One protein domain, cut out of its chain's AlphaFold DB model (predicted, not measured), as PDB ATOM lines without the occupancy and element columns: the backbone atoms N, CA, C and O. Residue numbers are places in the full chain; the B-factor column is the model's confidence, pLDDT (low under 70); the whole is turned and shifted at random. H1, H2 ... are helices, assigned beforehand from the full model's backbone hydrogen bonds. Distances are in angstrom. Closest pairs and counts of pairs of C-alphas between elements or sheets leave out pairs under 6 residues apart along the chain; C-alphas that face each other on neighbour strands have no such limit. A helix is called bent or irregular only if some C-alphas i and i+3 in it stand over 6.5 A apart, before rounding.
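What this domain is: This is residues 19 to 59 of the 183 residues of an uncharacterized protein of Flavobacteriales bacterium (UniProt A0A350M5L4). One long, slightly curved helix, H2, makes most of the length, and a short helix, H1, turns off at its first end, the two forming a lopsided L with a corner at residues 26 and 27. Nothing folds back on H2, and residues 19 to 59 stand free. The printed part has 41 residues with two named helices, H1 then H2, and no named strand; its class is all helix. It is extended, with a radius of gyration of the C-alphas of 17.2 A, and its outline is a rod spanning 54 by 18 by 5 A.

How they stand to each other: H1, residues 19 to 25, comes first, and a tight link of 2 residues joins it to H2, residues 28 to 57. H1 and H2 meet only through their link. H2 has a kink of 27 degrees near residue 35. Within hydrogen-bond range are 1 of 3 O i to N i+4 pairs and 0 of 4 O i to N i+3 pairs in H1, and 24 of 26 O i to N i+4 pairs in H2.

Where its parts are: H1 begins at C-alpha 19, at (152.784, 89.022, 58.347), and measures 11.2 A from first to last C-alpha. It is neither bent nor irregular, but only just: C-alphas 22 and 25 are 6.3 A apart. H2 runs 42.9 A from C-alpha 28 at (153.787, 82.915, 43.590) to C-alpha 57 at (113.572, 70.043, 35.941). It too is neither bent nor irregular, but only just: C-alphas 33 and 36 are 6.2 A apart.

The domain as a whole: The two C-alphas farthest apart, those of Asp 20 and Phe 59, are 54.3 A apart. The printed part has no cut. The mean pLDDT of the printed part is 76.2, and the model's confidence is under 70 at residues 19 to 29 and 56 to 59.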
ATOM      1  N   GLN A  19     153.384  88.380  59.520       67.38
ATOM      2  CA  GLN A  19     152.784  89.022  58.347       67.38
ATOM      3  C   GLN A  19     153.729  88.986  57.130       67.38
ATOM      4  O   GLN A  19     153.300  88.714  56.005       67.38
ATOM      5  N   ASP A  20     155.028  89.159  57.371       69.00
ATOM      6  CA  ASP A  20     156.060  89.140  56.331       69.00
ATOM      7  C   ASP A  20     156.447  87.701  55.924       69.00
ATOM      8  O   ASP A  20     156.732  87.433  54.756       69.00
ATOM      9  N   GLY A  21     156.377  86.734  56.851       64.00
ATOM     10  CA  GLY A  21     156.709  85.328  56.579       64.00
ATOM     11  C   GLY A  21     155.679  84.582  55.722       64.00
ATOM     12  O   GLY A  21     156.045  83.722  54.922       64.00
ATOM     13  N   ILE A  22     154.391  84.920  55.847       57.97
ATOM     14  CA  ILE A  22     153.310  84.246  55.102       57.97
ATOM     15  C   ILE A  22     153.136  84.843  53.695       57.97
ATOM     16  O   ILE A  22     152.756  84.132  52.765       57.97
ATOM     17  N   SER A  23     153.448  86.129  53.502       55.75
ATOM     18  CA  SER A  23     153.244  86.820  52.221       55.75
ATOM     19  C   SER A  23     154.364  86.583  51.197       55.75
ATOM     20  O   SER A  23     154.080  86.549  50.000       55.75
ATOM     21  N   GLY A  24     155.610  86.363  51.635       57.41
ATOM     22  CA  GLY A  24     156.764  86.250  50.731       57.41
ATOM     23  C   GLY A  24     157.008  84.859  50.130       57.41
ATOM     24  O   GLY A  24     157.336  84.750  48.953       57.41
ATOM     25  N   ALA A  25     156.838  83.784  50.906       55.00
ATOM     26  CA  ALA A  25     157.243  82.435  50.477       55.00
ATOM     27  C   ALA A  25     156.129  81.629  49.785       55.00
ATOM     28  O   ALA A  25     156.404  80.663  49.075       55.00
ATOM     29  N   PHE A  26     154.867  82.026  49.967       55.56
ATOM     30  CA  PHE A  26     153.709  81.273  49.481       55.56
ATOM     31  C   PHE A  26     152.914  81.982  48.379       55.56
ATOM     32  O   PHE A  26     151.949  81.415  47.872       55.56
ATOM     33  N   SER A  27     153.295  83.196  47.969       62.31
ATOM     34  CA  SER A  27     152.491  83.959  47.008       62.31
ATOM     35  C   SER A  27     152.533  83.365  45.603       62.31
ATOM     36  O   SER A  27     151.474  83.177  45.015       62.31
ATOM     37  N   ASP A  28     153.704  83.051  45.053       66.44
ATOM     38  CA  ASP A  28     153.787  82.915  43.590       66.44
ATOM     39  C   ASP A  28     153.771  81.453  43.124       66.44
ATOM     40  O   ASP A  28     153.067  81.112  42.172       66.44
ATOM     41  N   THR A  29     154.434  80.548  43.850       69.25
ATOM     42  CA  THR A  29     154.458  79.117  43.501       69.25
ATOM     43  C   THR A  29     153.157  78.402  43.869       69.25
ATOM     44  O   THR A  29     152.664  77.590  43.088       69.25
ATOM     45  N   ILE A  30     152.544  78.730  45.017       71.00
ATOM     46  CA  ILE A  30     151.245  78.145  45.381       71.00
ATOM     47  C   ILE A  30     150.143  78.675  44.470       71.00
ATOM     48  O   ILE A  30     149.314  77.881  44.045       71.00
ATOM     49  N   LYS A  31     150.136  79.962  44.090       71.00
ATOM     50  CA  LYS A  31     149.134  80.470  43.136       71.00
ATOM     51  C   LYS A  31     149.188  79.731  41.799       71.00
ATOM     52  O   LYS A  31     148.131  79.412  41.264       71.00
ATOM     53  N   ALA A  32     150.378  79.396  41.296       80.62
ATOM     54  CA  ALA A  32     150.522  78.684  40.025       80.62
ATOM     55  C   ALA A  32     149.921  77.262  40.044       80.62
ATOM     56  O   ALA A  32     149.399  76.809  39.028       80.62
ATOM     57  N   ILE A  33     149.954  76.575  41.190       81.94
ATOM     58  CA  ILE A  33     149.445  75.198  41.332       81.94
ATOM     59  C   ILE A  33     147.998  75.178  41.838       81.94
ATOM     60  O   ILE A  33     147.180  74.381  41.383       81.94
ATOM     61  N   LEU A  34     147.653  76.070  42.762       82.38
ATOM     62  CA  LEU A  34     146.343  76.107  43.401       82.38
ATOM     63  C   LEU A  34     145.266  76.652  42.455       82.38
ATOM     64  O   LEU A  34     144.145  76.152  42.463       82.38
ATOM     65  N   LEU A  35     145.598  77.639  41.614       81.31
ATOM     66  CA  LEU A  35     144.645  78.250  40.686       81.31
ATOM     67  C   LEU A  35     144.027  77.247  39.688       81.31
ATOM     68  O   LEU A  35     142.800  77.238  39.585       81.31
ATOM     69  N   PRO A  36     144.786  76.375  38.987       88.94
ATOM     70  CA  PRO A  36     144.179  75.394  38.087       88.94
ATOM     71  C   PRO A  36     143.343  74.353  38.838       88.94
ATOM     72  O   PRO A  36     142.267  73.996  38.365       88.94
ATOM     73  N   PHE A  37     143.765  73.916  40.029       89.00
ATOM     74  CA  PHE A  37     142.974  72.995  40.855       89.00
ATOM     75  C   PHE A  37     141.647  73.610  41.296       89.00
ATOM     76  O   PHE A  37     140.598  72.969  41.216       89.00
ATOM     77  N   LEU A  38     141.676  74.871  41.720       85.25
ATOM     78  CA  LEU A  38     140.488  75.599  42.145       85.25
ATOM     79  C   LEU A  38     139.552  75.828  40.947       85.25
ATOM     80  O   LEU A  38     138.350  75.608  41.061       85.25
ATOM     81  N   LEU A  39     140.101  76.149  39.774       89.50
ATOM     82  CA  LEU A  39     139.340  76.294  38.532       89.50
ATOM     83  C   LEU A  39     138.671  74.981  38.097       89.50
ATOM     84  O   LEU A  39     137.479  74.983  37.794       89.50
ATOM     85  N   VAL A  40     139.389  73.854  38.132       93.69
ATOM     86  CA  VAL A  40     138.820  72.522  37.854       93.69
ATOM     87  C   VAL A  40     137.709  72.185  38.850       93.69
ATOM     88  O   VAL A  40     136.648  71.710  38.451       93.69
ATOM     89  N   THR A  41     137.914  72.492  40.132       87.56
ATOM     90  CA  THR A  41     136.920  72.243  41.186       87.56
ATOM     91  C   THR A  41     135.656  73.084  40.984       87.56
ATOM     92  O   THR A  41     134.549  72.557  41.078       87.56
ATOM     93  N   ILE A  42     135.799  74.369  40.637       91.62
ATOM     94  CA  ILE A  42     134.669  75.255  40.315       91.62
ATOM     95  C   ILE A  42     133.916  74.740  39.086       91.62
ATOM     96  O   ILE A  42     132.689  74.679  39.109       91.62
ATOM     97  N   LEU A  43     134.624  74.348  38.023       93.19
ATOM     98  CA  LEU A  43     133.999  73.834  36.802       93.19
ATOM     99  C   LEU A  43     133.244  72.523  37.051       93.19
ATOM    100  O   LEU A  43     132.119  72.373  36.576       93.19
ATOM    101  N   ALA A  44     133.819  71.608  37.834       93.00
ATOM    102  CA  ALA A  44     133.150  70.376  38.243       93.00
ATOM    103  C   ALA A  44     131.899  70.665  39.089       93.00
ATOM    104  O   ALA A  44     130.844  70.080  38.846       93.00
ATOM    105  N   GLY A  45     131.985  71.615  40.029       91.94
ATOM    106  CA  GLY A  45     130.852  72.053  40.844       91.94
ATOM    107  C   GLY A  45     129.730  72.683  40.016       91.94
ATOM    108  O   GLY A  45     128.568  72.324  40.185       91.94
ATOM    109  N   LEU A  46     130.065  73.561  39.066       92.25
ATOM    110  CA  LEU A  46     129.092  74.144  38.139       92.25
ATOM    111  C   LEU A  46     128.437  73.065  37.272       92.25
ATOM    112  O   LEU A  46     127.214  73.039  37.167       92.25
ATOM    113  N   GLY A  47     129.219  72.143  36.703       90.69
ATOM    114  CA  GLY A  47     128.697  71.018  35.925       90.69
ATOM    115  C   GLY A  47     127.748  70.132  36.738       90.69
ATOM    116  O   GLY A  47     126.683  69.761  36.247       90.69
ATOM    117  N   PHE A  48     128.081  69.863  38.002       91.06
ATOM    118  CA  PHE A  48     127.223  69.114  38.918       91.06
ATOM    119  C   PHE A  48     125.928  69.867  39.255       91.06
ATOM    120  O   PHE A  48     124.861  69.264  39.250       91.06
ATOM    121  N   ILE A  49     125.983  71.188  39.460       85.62
ATOM    122  CA  ILE A  49     124.784  72.021  39.659       85.62
ATOM    123  C   ILE A  49     123.896  72.003  38.409       85.62
ATOM    124  O   ILE A  49     122.686  71.834  38.534       85.62
ATOM    125  N   PHE A  50     124.465  72.121  37.206       87.19
ATOM    126  CA  PHE A  50     123.709  72.000  35.954       87.19
ATOM    127  C   PHE A  50     123.093  70.610  35.780       87.19
ATOM    128  O   PHE A  50     121.950  70.505  35.342       87.19
ATOM    129  N   TYR A  51     123.816  69.553  36.150       84.69
ATOM    130  CA  TYR A  51     123.321  68.179  36.123       84.69
ATOM    131  C   TYR A  51     122.161  67.971  37.101       84.69
ATOM    132  O   TYR A  51     121.112  67.466  36.706       84.69
ATOM    133  N   LEU A  52     122.307  68.429  38.348       79.31
ATOM    134  CA  LEU A  52     121.231  68.392  39.335       79.31
ATOM    135  C   LEU A  52     120.030  69.217  38.876       79.31
ATOM    136  O   LEU A  52     118.912  68.738  38.991       79.31
ATOM    137  N   ASN A  53     120.242  70.402  38.301       76.00
ATOM    138  CA  ASN A  53     119.163  71.224  37.759       76.00
ATOM    139  C   ASN A  53     118.465  70.522  36.579       76.00
ATOM    140  O   ASN A  53     117.244  70.499  36.515       76.00
ATOM    141  N   SER A  54     119.220  69.862  35.694       76.12
ATOM    142  CA  SER A  54     118.676  69.042  34.602       76.12
ATOM    143  C   SER A  54     117.795  67.897  35.125       76.12
ATOM    144  O   SER A  54     116.685  67.695  34.637       76.12
ATOM    145  N   ILE A  55     118.243  67.193  36.171       75.25
ATOM    146  CA  ILE A  55     117.464  66.129  36.825       75.25
ATOM    147  C   ILE A  55     116.235  66.693  37.544       75.25
ATOM    148  O   ILE A  55     115.160  66.102  37.477       75.25
ATOM    149  N   TYR A  56     116.370  67.834  38.220       67.81
ATOM    150  CA  TYR A  56     115.294  68.441  39.001       67.81
ATOM    151  C   TYR A  56     114.180  68.998  38.103       67.81
ATOM    152  O   TYR A  56     113.001  68.884  38.430       67.81
ATOM    153  N   ILE A  57     114.535  69.538  36.931       55.41
ATOM    154  CA  ILE A  57     113.572  70.043  35.941       55.41
ATOM    155  C   ILE A  57     112.718  68.907  35.356       55.41
ATOM    156  O   ILE A  57     111.547  69.129  35.055       55.41
ATOM    157  N   HIS A  58     113.237  67.678  35.277       53.75
ATOM    158  CA  HIS A  58     112.447  66.525  34.836       53.75
ATOM    159  C   HIS A  58     111.294  66.154  35.781       53.75
ATOM    160  O   HIS A  58     110.412  65.403  35.373       53.75
ATOM    161  N   PHE A  59     111.276  66.656  37.022       56.31
ATOM    162  CA  PHE A  59     110.363  66.157  38.048       56.31
ATOM    163  C   PHE A  59     109.131  67.020  38.336       56.31
ATOM    164  O   PHE A  59     108.296  66.575  39.125       56.31
TER     165      PHE A  59